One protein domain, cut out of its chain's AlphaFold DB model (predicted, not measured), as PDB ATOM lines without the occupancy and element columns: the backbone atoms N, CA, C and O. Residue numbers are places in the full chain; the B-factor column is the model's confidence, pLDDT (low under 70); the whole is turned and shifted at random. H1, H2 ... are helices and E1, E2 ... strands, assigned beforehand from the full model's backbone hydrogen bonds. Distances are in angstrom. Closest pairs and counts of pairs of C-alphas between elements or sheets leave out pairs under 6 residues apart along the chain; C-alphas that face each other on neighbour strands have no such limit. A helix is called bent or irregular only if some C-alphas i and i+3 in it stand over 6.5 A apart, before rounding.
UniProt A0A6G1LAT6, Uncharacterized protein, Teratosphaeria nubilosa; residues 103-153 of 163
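Overview. This is residues 103 to 153 of the 163 residues of an uncharacterized protein of Teratosphaeria nubilosa (UniProt A0A6G1LAT6). Three helices gather at one end of an elongated domain and a small ribbon of two parallel strands, E1 and E2, makes the other end. H3, the longest helix, is the backbone of the helical end, with the short helices H1 and H2 packed on it, and a tight link takes the chain from H3 into E2. The printed part has 51 residues, with three named helices and two named strands in the order H1, E1, H2, H3, E2; the sheet has the order E1, E2, and the class is mixed, helices and strands. The whole is compact, with a radius of gyration of the C-alphas of 11.1 A, and spans 32 by 21 by 16 A.

Arrangement. The sheet pairs E1, residues 115 to 118, with E2, residues 149 to 152. They are parallel, with 36 degrees between their directions. C-alphas 116 and 150 face each other at 4.9 A, and N 118 and O 151, 2.8 A apart, and N 151 and O 116, 3.0 A apart, are within hydrogen-bond range. Between these strands along the chain come H2, residues 128 to 131, and H3, residues 134 to 147. Together they form a strand-helix-strand unit, two parallel neighbour strands with helices between, and its crossover is right-handed. H3 touches H2 with residues 136 to 141 alone; their closest C-alphas are those of Leu 130 and Thr 137, 4.7 A apart. H3 also touches H1, residues 103 to 107, where the C-alphas of Tyr 104 and Ala 140 are closest at 5.9 A. H1 and H2 are close but not clearly touching, with the C-alphas of Ala 107 and Leu 129 closest at 7.8 A. E1 and H3 are apart, as are H1 and E2, and H2 and E2. In H1 every O i to N i+4 pair is within hydrogen-bond range, in H3 8 of 10 are, and H2 is too short for such a pair.

Along the chain. E1 measures 9.4 A from first to last C-alpha and E2 10.3 A; E2 ends with C-alpha 152 at (-1.957, -26.091, -6.545). H3 is 20.1 A long and begins with C-alpha 134 at (-10.960, -51.364, -13.361). H3 is neither bent nor irregular, but only just: C-alphas 139 and 142 are 6.4 A apart. H2 is 5.2 A long. H1 is 6.0 A long, with C-alpha 103 at (-14.010, -49.464, 2.833).

Size, cuts and confidence. The two C-alphas farthest apart are those of Gln 135 and Thr 153, at 32.3 A. The printed part has no cut. The links from H2 to H3 and from H3 to E2 are tight, those from H1 to E1 and from E1 to H2 are short, and no link is long. The mean pLDDT of the printed part is 83.2, and residues 110 to 115, of which 115 belongs to E1, are under 70.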
ATOM      1  N   ILE A 103     -15.421 -49.058   2.931       92.88
ATOM      2  CA  ILE A 103     -14.010 -49.464   2.833       92.88
ATOM      3  C   ILE A 103     -13.206 -48.443   2.017       92.88
ATOM      4  O   ILE A 103     -12.095 -48.090   2.407       92.88
ATOM      5  N   TYR A 104     -13.748 -47.957   0.899       92.88
ATOM      6  CA  TYR A 104     -13.088 -46.940   0.082       92.88
ATOM      7  C   TYR A 104     -12.921 -45.621   0.849       92.88
ATOM      8  O   TYR A 104     -11.827 -45.064   0.846       92.88
ATOM      9  N   GLU A 105     -13.952 -45.155   1.554       90.56
ATOM     10  CA  GLU A 105     -13.910 -43.950   2.393       90.56
ATOM     11  C   GLU A 105     -12.853 -44.031   3.496       90.56
ATOM     12  O   GLU A 105     -12.225 -43.026   3.808       90.56
ATOM     13  N   LEU A 106     -12.617 -45.220   4.057       88.31
ATOM     14  CA  LEU A 106     -11.591 -45.434   5.079       88.31
ATOM     15  C   LEU A 106     -10.181 -45.594   4.493       88.31
ATOM     16  O   LEU A 106      -9.203 -45.249   5.149       88.31
ATOM     17  N   ALA A 107     -10.056 -46.131   3.278       87.94
ATOM     18  CA  ALA A 107      -8.765 -46.474   2.675       87.94
ATOM     19  C   ALA A 107      -8.155 -45.367   1.794       87.94
ATOM     20  O   ALA A 107      -6.961 -45.405   1.494       87.94
ATOM     21  N   LEU A 108      -8.968 -44.427   1.312       86.88
ATOM     22  CA  LEU A 108      -8.566 -43.354   0.397       86.88
ATOM     23  C   LEU A 108      -8.086 -42.028   1.025       86.88
ATOM     24  O   LEU A 108      -7.433 -41.282   0.288       86.88
ATOM     25  N   PRO A 109      -8.371 -41.674   2.293       79.94
ATOM     26  CA  PRO A 109      -7.822 -40.466   2.899       79.94
ATOM     27  C   PRO A 109      -6.304 -40.584   3.059       79.94
ATOM     28  O   PRO A 109      -5.793 -41.584   3.561       79.94
ATOM     29  N   SER A 110      -5.558 -39.552   2.662       65.94
ATOM     30  CA  SER A 110      -4.150 -39.441   3.053       65.94
ATOM     31  C   SER A 110      -4.051 -39.194   4.564       65.94
ATOM     32  O   SER A 110      -4.822 -38.402   5.102       65.94
ATOM     33  N   ASN A 111      -3.091 -39.850   5.230       60.28
ATOM     34  CA  ASN A 111      -2.873 -39.788   6.687       60.28
ATOM     35  C   ASN A 111      -2.771 -38.357   7.256       60.28
ATOM     36  O   ASN A 111      -3.090 -38.154   8.423       60.28
ATOM     37  N   ASP A 112      -2.395 -37.371   6.435       59.31
ATOM     38  CA  ASP A 112      -2.265 -35.962   6.838       59.31
ATOM     39  C   ASP A 112      -3.556 -35.139   6.683       59.31
ATOM     40  O   ASP A 112      -3.564 -33.931   6.909       59.31
ATOM     41  N   GLY A 113      -4.665 -35.790   6.321       54.94
ATOM     42  CA  GLY A 113      -5.981 -35.175   6.236       54.94
ATOM     43  C   GLY A 113      -6.143 -34.302   4.996       54.94
ATOM     44  O   GLY A 113      -5.631 -33.193   4.916       54.94
ATOM     45  N   LEU A 114      -6.933 -34.788   4.038       59.66
ATOM     46  CA  LEU A 114      -7.633 -34.018   3.002       59.66
ATOM     47  C   LEU A 114      -6.835 -33.110   2.045       59.66
ATOM     48  O   LEU A 114      -7.457 -32.570   1.135       59.66
ATOM     49  N   ARG A 115      -5.525 -32.896   2.210       68.19
ATOM     50  CA  ARG A 115      -4.759 -31.908   1.434       68.19
ATOM     51  C   ARG A 115      -3.762 -32.606   0.524       68.19
ATOM     52  O   ARG A 115      -2.656 -32.948   0.926       68.19
ATOM     53  N   ILE A 116      -4.158 -32.789  -0.731       75.69
ATOM     54  CA  ILE A 116      -3.289 -33.349  -1.763       75.69
ATOM     55  C   ILE A 116      -2.682 -32.186  -2.544       75.69
ATOM     56  O   ILE A 116      -3.376 -31.489  -3.288       75.69
ATOM     57  N   THR A 117      -1.381 -31.958  -2.366       77.50
ATOM     58  CA  THR A 117      -0.651 -30.950  -3.141       77.50
ATOM     59  C   THR A 117      -0.349 -31.500  -4.529       77.50
ATOM     60  O   THR A 117       0.313 -32.528  -4.676       77.50
ATOM     61  N   ILE A 118      -0.829 -30.803  -5.554       79.50
ATOM     62  CA  ILE A 118      -0.504 -31.094  -6.946       79.50
ATOM     63  C   ILE A 118       0.948 -30.661  -7.180       79.50
ATOM     64  O   ILE A 118       1.260 -29.479  -7.003       79.50
ATOM     65  N   PRO A 119       1.850 -31.578  -7.570       77.38
ATOM     66  CA  PRO A 119       3.218 -31.201  -7.888       77.38
ATOM     67  C   PRO A 119       3.246 -30.288  -9.126       77.38
ATOM     68  O   PRO A 119       2.377 -30.395  -9.994       77.38
ATOM     69  N   PRO A 120       4.278 -29.439  -9.275       72.88
ATOM     70  CA  PRO A 120       4.402 -28.515 -10.407       72.88
ATOM     71  C   PRO A 120       4.513 -29.221 -11.769       72.88
ATOM     72  O   PRO A 120       4.303 -28.596 -12.802       72.88
ATOM     73  N   SER A 121       4.790 -30.530 -11.788       77.75
ATOM     74  CA  SER A 121       4.730 -31.368 -12.991       77.75
ATOM     75  C   SER A 121       3.305 -31.600 -13.514       77.75
ATOM     76  O   SER A 121       3.138 -32.149 -14.600       77.75
ATOM     77  N   GLY A 122       2.276 -31.243 -12.738       73.19
ATOM     78  CA  GLY A 122       0.868 -31.460 -13.070       73.19
ATOM     79  C   GLY A 122       0.394 -32.908 -12.900       73.19
ATOM     80  O   GLY A 122      -0.788 -33.189 -13.092       73.19
ATOM     81  N   HIS A 123       1.276 -33.840 -12.520       79.19
ATOM     82  CA  HIS A 123       0.914 -35.246 -12.358       79.19
ATOM     83  C   HIS A 123       0.534 -35.570 -10.909       79.19
ATOM     84  O   HIS A 123       1.389 -35.738 -10.039       79.19
ATOM     85  N   LEU A 124      -0.765 -35.730 -10.662       79.50
ATOM     86  CA  LEU A 124      -1.299 -36.162  -9.373       79.50
ATOM     87  C   LEU A 124      -0.899 -37.617  -9.060       79.50
ATOM     88  O   LEU A 124      -1.193 -38.521  -9.853       79.50
ATOM     89  N   PRO A 125      -0.258 -37.893  -7.909       78.75
ATOM     90  CA  PRO A 125       0.048 -39.259  -7.510       78.75
ATOM     91  C   PRO A 125      -1.254 -40.011  -7.224       78.75
ATOM     92  O   PRO A 125      -1.983 -39.719  -6.280       78.75
ATOM     93  N   ARG A 126      -1.564 -40.995  -8.072       84.06
ATOM     94  CA  ARG A 126      -2.766 -41.814  -7.922       84.06
ATOM     95  C   ARG A 126      -2.564 -42.866  -6.818       84.06
ATOM     96  O   ARG A 126      -1.587 -43.620  -6.916       84.06
ATOM     97  N   PRO A 127      -3.472 -42.975  -5.828       86.94
ATOM     98  CA  PRO A 127      -3.343 -43.938  -4.737       86.94
ATOM     99  C   PRO A 127      -3.354 -45.379  -5.256       86.94
ATOM    100  O   PRO A 127      -4.002 -45.688  -6.263       86.94
ATOM    101  N   ALA A 128      -2.645 -46.265  -4.550       87.69
ATOM    102  CA  ALA A 128      -2.477 -47.669  -4.930       87.69
ATOM    103  C   ALA A 128      -3.821 -48.385  -5.132       87.69
ATOM    104  O   ALA A 128      -3.979 -49.139  -6.090       87.69
ATOM    105  N   LEU A 129      -4.823 -48.066  -4.306       89.75
ATOM    106  CA  LEU A 129      -6.163 -48.647  -4.395       89.75
ATOM    107  C   LEU A 129      -6.820 -48.412  -5.764       89.75
ATOM    108  O   LEU A 129      -7.423 -49.316  -6.339       89.75
ATOM    109  N   LEU A 130      -6.624 -47.227  -6.346       90.12
ATOM    110  CA  LEU A 130      -7.146 -46.892  -7.669       90.12
ATOM    111  C   LEU A 130      -6.330 -47.507  -8.818       90.12
ATOM    112  O   LEU A 130      -6.680 -47.303  -9.975       90.12
ATOM    113  N   LYS A 131      -5.244 -48.233  -8.542       91.62
ATOM    114  CA  LYS A 131      -4.442 -48.925  -9.564       91.62
ATOM    115  C   LYS A 131      -4.731 -50.428  -9.633       91.62
ATOM    116  O   LYS A 131      -4.344 -51.055 -10.612       91.62
ATOM    117  N   VAL A 132      -5.431 -50.995  -8.645       89.50
ATOM    118  CA  VAL A 132      -5.609 -52.452  -8.501       89.50
ATOM    119  C   VAL A 132      -6.406 -53.060  -9.656       89.50
ATOM    120  O   VAL A 132      -5.943 -53.982 -10.322       89.50
ATOM    121  N   CYS A 133      -7.625 -52.576  -9.903       89.94
ATOM    122  CA  CYS A 133      -8.455 -53.074 -10.998       89.94
ATOM    123  C   CYS A 133      -9.444 -52.018 -11.505       89.94
ATOM    124  O   CYS A 133      -9.713 -51.008 -10.847       89.94
ATOM    125  N   LYS A 134     -10.011 -52.271 -12.693       92.50
ATOM    126  CA  LYS A 134     -10.960 -51.364 -13.361       92.50
ATOM    127  C   LYS A 134     -12.241 -51.145 -12.552       92.50
ATOM    128  O   LYS A 134     -12.755 -50.034 -12.543       92.50
ATOM    129  N   GLN A 135     -12.727 -52.177 -11.861       91.38
ATOM    130  CA  GLN A 135     -13.947 -52.072 -11.060       91.38
ATOM    131  C   GLN A 135     -13.740 -51.174  -9.836       91.38
ATOM    132  O   GLN A 135     -14.474 -50.206  -9.676       91.38
ATOM    133  N   ILE A 136     -12.697 -51.427  -9.035       92.56
ATOM    134  CA  ILE A 136     -12.354 -50.568  -7.889       92.56
ATOM    135  C   ILE A 136     -12.082 -49.148  -8.373       92.56
ATOM    136  O   ILE A 136     -12.584 -48.203  -7.790       92.56
ATOM    137  N   THR A 137     -11.354 -48.981  -9.479       93.56
ATOM    138  CA  THR A 137     -11.150 -47.663 -10.098       93.56
ATOM    139  C   THR A 137     -12.467 -46.930 -10.338       93.56
ATOM    140  O   THR A 137     -12.575 -45.761  -9.979       93.56
ATOM    141  N   ALA A 138     -13.443 -47.587 -10.962       93.00
ATOM    142  CA  ALA A 138     -14.709 -46.959 -11.314       93.00
ATOM    143  C   ALA A 138     -15.507 -46.556 -10.065       93.00
ATOM    144  O   ALA A 138     -15.993 -45.434  -9.999       93.00
ATOM    145  N   GLU A 139     -15.581 -47.431  -9.060       91.94
ATOM    146  CA  GLU A 139     -16.337 -47.173  -7.826       91.94
ATOM    147  C   GLU A 139     -15.632 -46.146  -6.918       91.94
ATOM    148  O   GLU A 139     -16.217 -45.151  -6.497       91.94
ATOM    149  N   ALA A 140     -14.344 -46.357  -6.652       93.12
ATOM    150  CA  ALA A 140     -13.579 -45.614  -5.658       93.12
ATOM    151  C   ALA A 140     -13.077 -44.251  -6.160       93.12
ATOM    152  O   ALA A 140     -12.760 -43.385  -5.349       93.12
ATOM    153  N   SER A 141     -12.979 -44.030  -7.478       92.31
ATOM    154  CA  SER A 141     -12.515 -42.739  -8.016       92.31
ATOM    155  C   SER A 141     -13.458 -41.593  -7.666       92.31
ATOM    156  O   SER A 141     -12.987 -40.524  -7.290       92.31
ATOM    157  N   CYS A 142     -14.770 -41.831  -7.737       90.50
ATOM    158  CA  CYS A 142     -15.780 -40.847  -7.365       90.50
ATOM    159  C   CYS A 142     -15.604 -40.413  -5.903       90.50
ATOM    160  O   CYS A 142     -15.504 -39.223  -5.624       90.50
ATOM    161  N   ILE A 143     -15.453 -41.388  -5.000       91.38
ATOM    162  CA  ILE A 143     -15.229 -41.155  -3.568       91.38
ATOM    163  C   ILE A 143     -13.910 -40.410  -3.345       91.38
ATOM    164  O   ILE A 143     -13.866 -39.414  -2.639       91.38
ATOM    165  N   TYR A 144     -12.827 -40.845  -3.991       89.88
ATOM    166  CA  TYR A 144     -11.521 -40.207  -3.845       89.88
ATOM    167  C   TYR A 144     -11.555 -38.717  -4.207       89.88
ATOM    168  O   TYR A 144     -11.037 -37.898  -3.453       89.88
ATOM    169  N   TYR A 145     -12.158 -38.356  -5.339       88.56
ATOM    170  CA  TYR A 145     -12.214 -36.959  -5.775       88.56
ATOM    171  C   TYR A 145     -13.299 -36.139  -5.068       88.56
ATOM    172  O   TYR A 145     -13.221 -34.915  -5.106       88.56
ATOM    173  N   SER A 146     -14.284 -36.776  -4.426       89.06
ATOM    174  CA  SER A 146     -15.304 -36.065  -3.651       89.06
ATOM    175  C   SER A 146     -14.836 -35.717  -2.239       89.06
ATOM    176  O   SER A 146     -15.166 -34.641  -1.746       89.06
ATOM    177  N   ILE A 147     -14.064 -36.597  -1.591       86.94
ATOM    178  CA  ILE A 147     -13.635 -36.395  -0.199       86.94
ATOM    179  C   ILE A 147     -12.329 -35.602  -0.080       86.94
ATOM    180  O   ILE A 147     -12.103 -34.962   0.942       86.94
ATOM    181  N   ASN A 148     -11.448 -35.652  -1.085       86.12
ATOM    182  CA  ASN A 148     -10.136 -35.010  -1.015       86.12
ATOM    183  C   ASN A 148     -10.158 -33.590  -1.589       86.12
ATOM    184  O   ASN A 148     -10.785 -33.323  -2.612       86.12
ATOM    185  N   THR A 149      -9.403 -32.686  -0.964       85.19
ATOM    186  CA  THR A 149      -9.181 -31.325  -1.460       85.19
ATOM    187  C   THR A 149      -7.799 -31.217  -2.102       85.19
ATOM    188  O   THR A 149      -6.782 -31.615  -1.525       85.19
ATOM    189  N   PHE A 150      -7.749 -30.651  -3.305       85.06
ATOM    190  CA  PHE A 150      -6.517 -30.512  -4.077       85.06
ATOM    191  C   PHE A 150      -6.032 -29.066  -4.060       85.06
ATOM    192  O   PHE A 150      -6.799 -28.145  -4.341       85.06
ATOM    193  N   TYR A 151      -4.750 -28.869  -3.763       82.69
ATOM    194  CA  TYR A 151      -4.115 -27.553  -3.773       82.69
ATOM    195  C   TYR A 151      -3.053 -27.498  -4.861       82.69
ATOM    196  O   TYR A 151      -2.255 -28.421  -5.009       82.69
ATOM    197  N   SER A 152      -3.025 -26.394  -5.598       81.38
ATOM    198  CA  SER A 152      -1.957 -26.091  -6.545       81.38
ATOM    199  C   SER A 152      -1.172 -24.897  -6.022       81.38
ATOM    200  O   SER A 152      -1.729 -23.816  -5.834       81.38
ATOM    201  N   THR A 153       0.118 -25.086  -5.757       76.62
ATOM    202  CA  THR A 153       1.017 -23.977  -5.441       76.62
ATOM    203  C   THR A 153       1.545 -23.418  -6.754       76.62
ATOM    204  O   THR A 153       2.515 -23.936  -7.312       76.62
TER     205      THR A 153